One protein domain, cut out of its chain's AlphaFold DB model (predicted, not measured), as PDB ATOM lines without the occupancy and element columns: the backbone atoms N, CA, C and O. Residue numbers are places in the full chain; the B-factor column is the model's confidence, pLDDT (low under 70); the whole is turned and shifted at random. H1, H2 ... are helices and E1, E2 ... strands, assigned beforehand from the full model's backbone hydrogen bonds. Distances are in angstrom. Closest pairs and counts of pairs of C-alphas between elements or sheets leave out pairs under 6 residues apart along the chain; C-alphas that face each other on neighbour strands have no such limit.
ATOM      1  N   LEU A   3      30.589  13.776 -44.561       98.00
ATOM      2  CA  LEU A   3      29.471  14.320 -45.321       98.00
ATOM      3  C   LEU A   3      28.914  15.539 -44.605       98.00
ATOM      4  O   LEU A   3      28.684  15.505 -43.395       98.00
ATOM      5  N   SER A   4      28.674  16.604 -45.359       97.31
ATOM      6  CA  SER A   4      28.302  17.885 -44.787       97.31
ATOM      7  C   SER A   4      27.383  18.708 -45.671       97.31
ATOM      8  O   SER A   4      27.352  18.570 -46.892       97.31
ATOM      9  N   HIS A   5      26.647  19.603 -45.018       97.06
ATOM     10  CA  HIS A   5      25.852  20.636 -45.656       97.06
ATOM     11  C   HIS A   5      25.866  21.876 -44.763       97.06
ATOM     12  O   HIS A   5      25.394  21.824 -43.631       97.06
ATOM     13  N   SER A   6      26.392  23.001 -45.243       95.75
ATOM     14  CA  SER A   6      26.619  24.187 -44.399       95.75
ATOM     15  C   SER A   6      25.344  24.968 -44.039       95.75
ATOM     16  O   SER A   6      25.397  25.878 -43.213       95.75
ATOM     17  N   GLY A   7      24.198  24.627 -44.637       96.19
ATOM     18  CA  GLY A   7      22.903  25.260 -44.352       96.19
ATOM     19  C   GLY A   7      22.962  26.767 -44.585       96.19
ATOM     20  O   GLY A   7      23.455  27.200 -45.626       96.19
ATOM     21  N   GLN A   8      22.557  27.564 -43.593       95.31
ATOM     22  CA  GLN A   8      22.537  29.028 -43.704       95.31
ATOM     23  C   GLN A   8      23.924  29.687 -43.839       95.31
ATOM     24  O   GLN A   8      24.024  30.911 -43.902       95.31
ATOM     25  N   TYR A   9      25.005  28.901 -43.799       93.50
ATOM     26  CA  TYR A   9      26.379  29.346 -44.034       93.50
ATOM     27  C   TYR A   9      26.918  28.887 -45.398       93.50
ATOM     28  O   TYR A   9      28.112  29.052 -45.679       93.50
ATOM     29  N   ALA A  10      26.076  28.313 -46.260       91.62
ATOM     30  CA  ALA A  10      26.462  27.909 -47.603       91.62
ATOM     31  C   ALA A  10      26.993  29.102 -48.416       91.62
ATOM     32  O   ALA A  10      26.466  30.214 -48.396       91.62
ATOM     33  N   GLY A  11      28.096  28.879 -49.130       86.31
ATOM     34  CA  GLY A  11      28.720  29.919 -49.945       86.31
ATOM     35  C   GLY A  11      29.500  30.988 -49.166       86.31
ATOM     36  O   GLY A  11      30.013  31.924 -49.781       86.31
ATOM     37  N   THR A  12      29.662  30.853 -47.842       81.12
ATOM     38  CA  THR A  12      30.435  31.809 -47.019       81.12
ATOM     39  C   THR A  12      31.847  32.033 -47.567       81.12
ATOM     40  O   THR A  12      32.287  33.181 -47.661       81.12
ATOM     41  N   TYR A  13      32.506  30.962 -48.018       79.62
ATOM     42  CA  TYR A  13      33.877  30.979 -48.538       79.62
ATOM     43  C   TYR A  13      33.976  31.074 -50.070       79.62
ATOM     44  O   TYR A  13      35.055  30.874 -50.624       79.62
ATOM     45  N   LEU A  14      32.880  31.377 -50.777       82.94
ATOM     46  CA  LEU A  14      32.957  31.627 -52.218       82.94
ATOM     47  C   LEU A  14      33.729  32.923 -52.485       82.94
ATOM     48  O   LEU A  14      33.350  33.995 -52.010       82.94
ATOM     49  N   THR A  15      34.805  32.808 -53.263       85.31
ATOM     50  CA  THR A  15      35.642  33.938 -53.696       85.31
ATOM     51  C   THR A  15      34.984  34.746 -54.818       85.31
ATOM     52  O   THR A  15      35.203  35.951 -54.923       85.31
ATOM     53  N   ASP A  16      34.123  34.105 -55.614       85.94
ATOM     54  CA  ASP A  16      33.288  34.753 -56.625       85.94
ATOM     55  C   ASP A  16      32.101  35.472 -55.961       85.94
ATOM     56  O   ASP A  16      31.093  34.865 -55.581       85.94
ATOM     57  N   LYS A  17      32.232  36.794 -55.828       77.94
ATOM     58  CA  LYS A  17      31.223  37.651 -55.194       77.94
ATOM     59  C   LYS A  17      29.897  37.682 -55.957       77.94
ATOM     60  O   LYS A  17      28.858  37.798 -55.314       77.94
ATOM     61  N   ALA A  18      29.925  37.566 -57.286       80.44
ATOM     62  CA  ALA A  18      28.718  37.607 -58.110       80.44
ATOM     63  C   ALA A  18      27.896  36.326 -57.946       80.44
ATOM     64  O   ALA A  18      26.675  36.376 -57.834       80.44
ATOM     65  N   LYS A  19      28.560  35.168 -57.849       78.44
ATOM     66  CA  LYS A  19      27.873  33.916 -57.501       78.44
ATOM     67  C   LYS A  19      27.369  33.920 -56.067       78.44
ATOM     68  O   LYS A  19      26.281  33.419 -55.813       78.44
ATOM     69  N   LYS A  20      28.131  34.499 -55.137       76.00
ATOM     70  CA  LYS A  20      27.759  34.554 -53.719       76.00
ATOM     71  C   LYS A  20      26.470  35.347 -53.473       76.00
ATOM     72  O   LYS A  20      25.658  34.907 -52.666       76.00
ATOM     73  N   SER A  21      26.262  36.474 -54.157       73.81
ATOM     74  CA  SER A  21      25.060  37.306 -53.973       73.81
ATOM     75  C   SER A  21      23.767  36.657 -54.481       73.81
ATOM     76  O   SER A  21      22.690  37.031 -54.028       73.81
ATOM     77  N   GLY A  22      23.858  35.688 -55.396       77.25
ATOM     78  CA  GLY A  22      22.700  34.971 -55.941       77.25
ATOM     79  C   GLY A  22      22.236  33.766 -55.115       77.25
ATOM     80  O   GLY A  22      21.259  33.119 -55.490       77.25
ATOM     81  N   LEU A  23      22.927  33.421 -54.023       82.88
ATOM     82  CA  LEU A  23      22.611  32.236 -53.228       82.88
ATOM     83  C   LEU A  23      21.624  32.553 -52.108       82.88
ATOM     84  O   LEU A  23      21.859  33.431 -51.281       82.88
ATOM     85  N   ASN A  24      20.559  31.756 -52.030       89.12
ATOM     86  CA  ASN A  24      19.732  31.706 -50.832       89.12
ATOM     87  C   ASN A  24      20.486  30.965 -49.718       89.12
ATOM     88  O   ASN A  24      21.121  29.937 -49.965       89.12
ATOM     89  N   GLN A  25      20.379  31.480 -48.495       94.31
ATOM     90  CA  GLN A  25      20.791  30.764 -47.293       94.31
ATOM     91  C   GLN A  25      19.613  29.910 -46.822       94.31
ATOM     92  O   GLN A  25      18.502  30.421 -46.707       94.31
ATOM     93  N   TRP A  26      19.845  28.622 -46.575       96.69
ATOM     94  CA  TRP A  26      18.786  27.664 -46.240       96.69
ATOM     95  C   TRP A  26      18.956  27.120 -44.828       96.69
ATOM     96  O   TRP A  26      20.045  26.665 -44.480       96.69
ATOM     97  N   GLY A  27      17.889  27.127 -44.040       97.50
ATOM     98  CA  GLY A  27      17.888  26.652 -42.658       97.50
ATOM     99  C   GLY A  27      16.568  25.976 -42.273       97.50
ATOM    100  O   GLY A  27      15.726  25.740 -43.138       97.50
ATOM    101  N   PRO A  28      16.388  25.640 -40.986       98.12
ATOM    102  CA  PRO A  28      15.152  25.039 -40.483       98.12
ATOM    103  C   PRO A  28      13.972  26.025 -40.432       98.12
ATOM    104  O   PRO A  28      12.841  25.615 -40.663       98.12
ATOM    105  N   SER A  29      14.236  27.314 -40.196       97.69
ATOM    106  CA  SER A  29      13.217  28.360 -40.047       97.69
ATOM    107  C   SER A  29      13.561  29.584 -40.904       97.69
ATOM    108  O   SER A  29      14.736  29.853 -41.178       97.69
ATOM    109  N   ASP A  30      12.540  30.343 -41.311       97.12
ATOM    110  CA  ASP A  30      12.722  31.656 -41.933       97.12
ATOM    111  C   ASP A  30      13.268  32.635 -40.888       97.12
ATOM    112  O   ASP A  30      12.665  32.837 -39.833       97.12
ATOM    113  N   THR A  31      14.423  33.243 -41.153       95.38
ATOM    114  CA  THR A  31      15.059  34.170 -40.207       95.38
ATOM    115  C   THR A  31      16.011  35.138 -40.908       95.38
ATOM    116  O   THR A  31      16.206  35.098 -42.122       95.38
ATOM    117  N   THR A  32      16.612  36.048 -40.149       94.12
ATOM    118  CA  THR A  32      17.700  36.910 -40.614       94.12
ATOM    119  C   THR A  32      18.918  36.665 -39.741       94.12
ATOM    120  O   THR A  32      18.860  36.797 -38.518       94.12
ATOM    121  N   ARG A  33      20.036  36.298 -40.369       91.06
ATOM    122  CA  ARG A  33      21.298  36.081 -39.665       91.06
ATOM    123  C   ARG A  33      21.821  37.403 -39.098       91.06
ATOM    124  O   ARG A  33      21.464  38.484 -39.556       91.06
ATOM    125  N   THR A  34      22.727  37.329 -38.131       89.38
ATOM    126  CA  THR A  34      23.319  38.502 -37.464       89.38
ATOM    127  C   THR A  34      24.033  39.481 -38.402       89.38
ATOM    128  O   THR A  34      24.227  40.632 -38.034       89.38
ATOM    129  N   ASP A  35      24.433  39.052 -39.599       89.50
ATOM    130  CA  ASP A  35      25.041  39.902 -40.631       89.50
ATOM    131  C   ASP A  35      24.034  40.444 -41.663       89.50
ATOM    132  O   ASP A  35      24.431  40.994 -42.688       89.50
ATOM    133  N   GLY A  36      22.733  40.298 -41.398       90.06
ATOM    134  CA  GLY A  36      21.650  40.847 -42.215       90.06
ATOM    135  C   GLY A  36      21.250  39.991 -43.415       90.06
ATOM    136  O   GLY A  36      20.364  40.395 -44.168       90.06
ATOM    137  N   LEU A  37      21.861  38.817 -43.621       89.75
ATOM    138  CA  LEU A  37      21.458  37.930 -44.711       89.75
ATOM    139  C   LEU A  37      20.159  37.181 -44.371       89.75
ATOM    140  O   LEU A  37      20.075  36.571 -43.299       89.75
ATOM    141  N   PRO A  38      19.166  37.173 -45.281       93.69
ATOM    142  CA  PRO A  38      17.948  36.404 -45.086       93.69
ATOM    143  C   PRO A  38      18.231  34.908 -45.232       93.69
ATOM    144  O   PRO A  38      18.933  34.473 -46.151       93.69
ATOM    145  N   VAL A  39      17.641  34.129 -44.335       95.81
ATOM    146  CA  VAL A  39      17.644  32.668 -44.335       95.81
ATOM    147  C   VAL A  39      16.223  32.213 -44.592       95.81
ATOM    148  O   VAL A  39      15.289  32.717 -43.971       95.81
ATOM    149  N   LYS A  40      16.068  31.275 -45.518       96.69
ATOM    150  CA  LYS A  40      14.778  30.694 -45.862       96.69
ATOM    151  C   LYS A  40      14.647  29.304 -45.254       96.69
ATOM    152  O   LYS A  40      15.608  28.526 -45.288       96.69
ATOM    153  N   ALA A  41      13.463  28.993 -44.745       98.00
ATOM    154  CA  ALA A  41      13.115  27.656 -44.298       98.00
ATOM    155  C   ALA A  41      13.179  26.676 -45.476       98.00
ATOM    156  O   ALA A  41      12.735  26.969 -46.592       98.00
ATOM    157  N   LEU A  42      13.749  25.502 -45.232       98.19
ATOM    158  CA  LEU A  42      13.640  24.380 -46.154       98.19
ATOM    159  C   LEU A  42      12.210  23.837 -46.139       98.19
ATOM    160  O   LEU A  42      11.609  23.686 -45.077       98.19
ATOM    161  N   THR A  43      11.692  23.485 -47.314       98.19
ATOM    162  CA  THR A  43      10.447  22.718 -47.403       98.19
ATOM    163  C   THR A  43      10.705  21.250 -47.071       98.19
ATOM    164  O   THR A  43      11.843  20.773 -47.138       98.19
ATOM    165  N   GLU A  44       9.646  20.512 -46.743       98.00
ATOM    166  CA  GLU A  44       9.752  19.079 -46.469       98.00
ATOM    167  C   GLU A  44      10.323  18.315 -47.671       98.00
ATOM    168  O   GLU A  44      11.196  17.464 -47.503       98.00
ATOM    169  N   GLU A  45       9.924  18.671 -48.894       98.50
ATOM    170  CA  GLU A  45      10.430  18.050 -50.121       98.50
ATOM    171  C   GLU A  45      11.945  18.224 -50.255       98.50
ATOM    172  O   GLU A  45      12.665  17.266 -50.535       98.50
ATOM    173  N   TRP A  46      12.458  19.427 -49.988       97.94
ATOM    174  CA  TRP A  46      13.898  19.672 -50.031       97.94
ATOM    175  C   TRP A  46      14.655  19.000 -48.892       97.94
ATOM    176  O   TRP A  46      15.793  18.574 -49.091       97.94
ATOM    177  N   ILE A  47      14.042  18.848 -47.718       98.50
ATOM    178  CA  ILE A  47      14.623  18.036 -46.643       98.50
ATOM    179  C   ILE A  47      14.773  16.584 -47.116       98.50
ATOM    180  O   ILE A  47      15.848  16.003 -46.950       98.50
ATOM    181  N   GLN A  48      13.753  16.014 -47.765       98.62
ATOM    182  CA  GLN A  48      13.829  14.657 -48.320       98.62
ATOM    183  C   GLN A  48      14.904  14.535 -49.411       98.62
ATOM    184  O   GLN A  48      15.660  13.557 -49.427       98.62
ATOM    185  N   ASP A  49      15.041  15.539 -50.279       98.56
ATOM    186  CA  ASP A  49      16.106  15.575 -51.288       98.56
ATOM    187  C   ASP A  49      17.501  15.605 -50.652       98.56
ATOM    188  O   ASP A  49      18.405  14.889 -51.095       98.56
ATOM    189  N   ILE A  50      17.684  16.370 -49.573       98.31
ATOM    190  CA  ILE A  50      18.944  16.409 -48.821       98.31
ATOM    191  C   ILE A  50      19.224  15.044 -48.186       98.31
ATOM    192  O   ILE A  50      20.329  14.522 -48.339       98.31
ATOM    193  N   VAL A  51      18.242  14.413 -47.535       98.44
ATOM    194  CA  VAL A  51      18.389  13.059 -46.964       98.44
ATOM    195  C   VAL A  51      18.824  12.062 -48.041       98.44
ATOM    196  O   VAL A  51      19.787  11.308 -47.853       98.44
ATOM    197  N   LYS A  52      18.177  12.097 -49.211       98.75
ATOM    198  CA  LYS A  52      18.539  11.264 -50.361       98.75
ATOM    199  C   LYS A  52      19.963  11.545 -50.843       98.75
ATOM    200  O   LYS A  52      20.699  10.596 -51.118       98.75
ATOM    201  N   ALA A  53      20.377  12.810 -50.905       98.62
ATOM    202  CA  ALA A  53      21.730  13.196 -51.297       98.62
ATOM    203  C   ALA A  53      22.792  12.655 -50.325       98.62
ATOM    204  O   ALA A  53      23.809  12.120 -50.772       98.62
ATOM    205  N   TYR A  54      22.546  12.695 -49.010       98.50
ATOM    206  CA  TYR A  54      23.427  12.061 -48.018       98.50
ATOM    207  C   TYR A  54      23.533  10.546 -48.244       98.50
ATOM    208  O   TYR A  54      24.641  10.003 -48.253       98.50
ATOM    209  N   GLY A  55      22.410   9.866 -48.498       98.38
ATOM    210  CA  GLY A  55      22.397   8.434 -48.814       98.38
ATOM    211  C   GLY A  55      23.189   8.094 -50.082       98.38
ATOM    212  O   GLY A  55      23.997   7.162 -50.094       98.38
ATOM    213  N   GLN A  56      23.024   8.888 -51.143       98.69
ATOM    214  CA  GLN A  56      23.779   8.740 -52.389       98.69
ATOM    215  C   GLN A  56      25.279   8.976 -52.190       98.69
ATOM    216  O   GLN A  56      26.094   8.205 -52.709       98.69
ATOM    217  N   ALA A  57      25.652   9.999 -51.419       98.44
ATOM    218  CA  ALA A  57      27.043  10.310 -51.116       98.44
ATOM    219  C   ALA A  57      27.703   9.201 -50.281       98.44
ATOM    220  O   ALA A  57      28.821   8.787 -50.588       98.44
ATOM    221  N   ALA A  58      26.997   8.643 -49.294       98.50
ATOM    222  CA  ALA A  58      27.469   7.492 -48.526       98.50
ATOM    223  C   ALA A  58      27.657   6.246 -49.412       98.50
ATOM    224  O   ALA A  58      28.685   5.568 -49.327       98.50
ATOM    225  N   ALA A  59      26.712   5.970 -50.318       98.50
ATOM    226  CA  ALA A  59      26.830   4.864 -51.267       98.50
ATOM    227  C   ALA A  59      28.025   5.042 -52.221       98.50
ATOM    228  O   ALA A  59      28.723   4.073 -52.530       98.50
ATOM    229  N   LEU A  60      28.286   6.272 -52.677       98.50
ATOM    230  CA  LEU A  60      29.466   6.589 -53.480       98.50
ATOM    231  C   LEU A  60      30.758   6.384 -52.683       98.50
ATOM    232  O   LEU A  60      31.684   5.769 -53.201       98.50
ATOM    233  N   ALA A  61      30.795   6.819 -51.424       98.38
ATOM    234  CA  ALA A  61      31.934   6.607 -50.533       98.38
ATOM    235  C   ALA A  61      32.292   5.128 -50.410       98.38
ATOM    236  O   ALA A  61      33.453   4.748 -50.554       98.38
ATOM    237  N   LYS A  62      31.275   4.284 -50.203       98.25
ATOM    238  CA  LYS A  62      31.460   2.839 -50.101       98.25
ATOM    239  C   LYS A  62      32.044   2.259 -51.387       98.25
ATOM    240  O   LYS A  62      32.988   1.477 -51.319       98.25
ATOM    241  N   ARG A  63      31.519   2.656 -52.555       98.50
ATOM    242  CA  ARG A  63      32.053   2.227 -53.863       98.50
ATOM    243  C   ARG A  63      33.476   2.724 -54.115       98.50
ATOM    244  O   ARG A  63      34.241   2.028 -54.769       98.50
ATOM    245  N   ALA A  64      33.827   3.892 -53.586       98.31
ATOM    246  CA  ALA A  64      35.173   4.454 -53.661       98.31
ATOM    247  C   ALA A  64      36.168   3.809 -52.675       98.31
ATOM    248  O   ALA A  64      37.336   4.184 -52.668       98.31
ATOM    249  N   GLY A  65      35.731   2.851 -51.850       98.38
ATOM    250  CA  GLY A  65      36.594   2.112 -50.927       98.38
ATOM    251  C   GLY A  65      36.710   2.714 -49.526       98.38
ATOM    252  O   GLY A  65      37.488   2.207 -48.725       98.38
ATOM    253  N   PHE A  66      35.941   3.756 -49.184       98.38
ATOM    254  CA  PHE A  66      35.892   4.238 -47.802       98.38
ATOM    255  C   PHE A  66      35.170   3.227 -46.903       98.38
ATOM    256  O   PHE A  66      34.078   2.747 -47.217       98.38
ATOM    257  N   GLU A  67      35.756   2.956 -45.741       97.81
ATOM    258  CA  GLU A  67      35.192   2.040 -44.742       97.81
ATOM    259  C   GLU A  67      34.273   2.748 -43.739       97.81
ATOM    260  O   GLU A  67      33.428   2.112 -43.117       97.81
ATOM    261  N   MET A  68      34.398   4.074 -43.617       97.75
ATOM    262  CA  MET A  68      33.615   4.901 -42.702       97.75
ATOM    263  C   MET A  68      33.192   6.219 -43.354       97.75
ATOM    264  O   MET A  68      33.976   6.893 -44.042       97.75
ATOM    265  N   VAL A  69      31.960   6.625 -43.041       97.88
ATOM    266  CA  VAL A  69      31.460   7.984 -43.252       97.88
ATOM    267  C   VAL A  69      31.121   8.633 -41.913       97.88
ATOM    268  O   VAL A  69      30.597   7.981 -41.015       97.88
ATOM    269  N   MET A  70      31.418   9.920 -41.791       98.19
ATOM    270  CA  MET A  70      30.972  10.775 -40.697       98.19
ATOM    271  C   MET A  70      29.884  11.705 -41.220       98.19
ATOM    272  O   MET A  70      29.982  12.194 -42.344       98.19
ATOM    273  N   VAL A  71      28.861  11.957 -40.412       97.56
ATOM    274  CA  VAL A  71      27.814  12.935 -40.713       97.56
ATOM    275  C   VAL A  71      28.089  14.179 -39.884       97.56
ATOM    276  O   VAL A  71      28.104  14.117 -38.654       97.56
ATOM    277  N   HIS A  72      28.318  15.309 -40.546       98.12
ATOM    278  CA  HIS A  72      28.657  16.544 -39.859       98.12
ATOM    279  C   HIS A  72      27.419  17.183 -39.216       98.12
ATOM    280  O   HIS A  72      26.645  17.883 -39.871       98.12
ATOM    281  N   ALA A  73      27.258  16.970 -37.912       97.25
ATOM    282  CA  ALA A  73      26.177  17.529 -37.094       97.25
ATOM    283  C   ALA A  73      26.658  18.609 -36.100       97.25
ATOM    284  O   ALA A  73      25.996  18.879 -35.097       97.25
ATOM    285  N   GLY A  74      27.817  19.222 -36.369       95.62
ATOM    286  CA  GLY A  74      28.441  20.256 -35.539       95.62
ATOM    287  C   GLY A  74      28.565  21.619 -36.227       95.62
ATOM    288  O   GLY A  74      28.018  21.847 -37.305       95.62
ATOM    289  N   HIS A  75      29.280  22.533 -35.564       95.31
ATOM    290  CA  HIS A  75      29.729  23.836 -36.084       95.31
ATOM    291  C   HIS A  75      28.655  24.714 -36.748       95.31
ATOM    292  O   HIS A  75      28.941  25.458 -37.686       95.31
ATOM    293  N   GLY A  76      27.407  24.629 -36.281       94.81
ATOM    294  CA  GLY A  76      26.314  25.414 -36.846       94.81
ATOM    295  C   GLY A  76      25.969  25.043 -38.286       94.81
ATOM    296  O   GLY A  76      25.350  25.854 -38.960       94.81
ATOM    297  N   TRP A  77      26.368  23.873 -38.796       96.44
ATOM    298  CA  TRP A  77      25.965  23.386 -40.123       96.44
ATOM    299  C   TRP A  77      24.547  22.820 -40.098       96.44
ATOM    300  O   TRP A  77      23.931  22.734 -39.042       96.44
ATOM    301  N   LEU A  78      23.995  22.462 -41.257       97.94
ATOM    302  CA  LEU A  78      22.556  22.258 -41.426       97.94
ATOM    303  C   LEU A  78      21.942  21.311 -40.387       97.94
ATOM    304  O   LEU A  78      20.944  21.653 -39.767       97.94
ATOM    305  N   ILE A  79      22.550  20.148 -40.147       98.06
ATOM    306  CA  ILE A  79      22.018  19.190 -39.167       98.06
ATOM    307  C   ILE A  79      22.063  19.786 -37.751       98.06
ATOM    308  O   ILE A  79      21.094  19.675 -37.009       98.06
ATOM    309  N   ASN A  80      23.141  20.489 -37.393       98.25
ATOM    310  CA  ASN A  80      23.217  21.215 -36.124       98.25
ATOM    311  C   ASN A  80      22.144  22.313 -36.016       98.25
ATOM    312  O   ASN A  80      21.593  22.514 -34.937       98.25
ATOM    313  N   GLN A  81      21.829  22.993 -37.125       98.00
ATOM    314  CA  GLN A  81      20.774  24.009 -37.178       98.00
ATOM    315  C   GLN A  81      19.407  23.399 -36.858       98.00
ATOM    316  O   GLN A  81      18.693  23.945 -36.029       98.00
ATOM    317  N   PHE A  82      19.070  22.237 -37.422       98.25
ATOM    318  CA  PHE A  82      17.826  21.539 -37.077       98.25
ATOM    319  C   PHE A  82      17.766  21.083 -35.610       98.25
ATOM    320  O   PHE A  82      16.688  21.081 -35.022       98.25
ATOM    321  N   LEU A  83      18.902  20.701 -35.017       97.94
ATOM    322  CA  LEU A  83      18.973  20.189 -33.640       97.94
ATOM    323  C   LEU A  83      18.982  21.283 -32.562       97.94
ATOM    324  O   LEU A  83      18.766  20.983 -31.390       97.94
ATOM    325  N   SER A  84      19.284  22.528 -32.925       97.31
ATOM    326  CA  SER A  84      19.467  23.619 -31.970       97.31
ATOM    327  C   SER A  84      18.252  24.550 -31.951       97.31
ATOM    328  O   SER A  84      17.943  25.140 -32.989       97.31
TER     329      SER A  84
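What this domain is: This is residues 3 to 84 of the 89 residues of the protein "2,4-dienoyl-CoA reductase [NADPH]" of Fusibacter sp. 3D3 (UniProt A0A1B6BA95). Look first for a small sheet of two short parallel strands, E1 and E2, near one end of the domain; from E2 the chain runs on into one long helix, H2, which reaches away toward the far end. There the chain turns, and residues 64 to 77 fold back toward the short helix H3, near E1, while residues 13 to 18, of which 17 and 18 belong to H1, stick out free. The printed part has 82 residues, with three named helices and two named strands in the order H1, E1, E2, H2, H3; under half of the residues, 38, are in named elements, and the class is mostly helix. It is only just loose, close to compact, with a radius of gyration of the C-alphas of 14.1 A, and it spans 42 by 28 by 23 A.

How they stand to each other: Begin at the sheet, where E1, residues 25 to 27, and E2, residues 38 to 41, are parallel neighbours at 41 degrees. Look at C-alphas 25 and 39, which face each other at 4.7 A. Across the pair, N 27 and O 40 are within hydrogen-bond range at 3.0 A, and N 40 and O 25 at 2.8 A. Residues 31 to 32 make a short antiparallel pairing with residues 38 to 39 of E2. Near E1 you find H3, residues 78 to 83; their closest C-alphas are those of Gly 27 and Leu 78, 6.5 A apart. H2, residues 44 to 63, is apart from E1 and H3. H1, residues 17 to 21, is apart from E2, H2 and H3. In H1, H2 and H3 every O i to N i+4 pair is within hydrogen-bond range.

Where its parts are: E1 is 6.8 A long from first to last C-alpha, and E2 is 10.0 A. Find C-alpha 44 at (9.752, 19.079, -46.469); from there H2 runs 28.9 A to C-alpha 63 at (32.053, 2.227, -53.863). H1 is 6.3 A long and begins at C-alpha 17, at (31.223, 37.651, -55.194). H3 is 8.8 A long and ends at C-alpha 83, at (18.973, 20.189, -33.640).

The domain as a whole: The two C-alphas farthest apart are those of Gly 36 and Gly 65, at 42.4 A. The printed part runs from residue 3 to 84 with no cut. The links from H1 to E1 and from E2 to H2 are tight, E1 to E2 is short, and H2 to H3 is long, with 14 residues. The mean pLDDT of the printed part is 94.1, that of H1 is 77, and no printed residue is under 70.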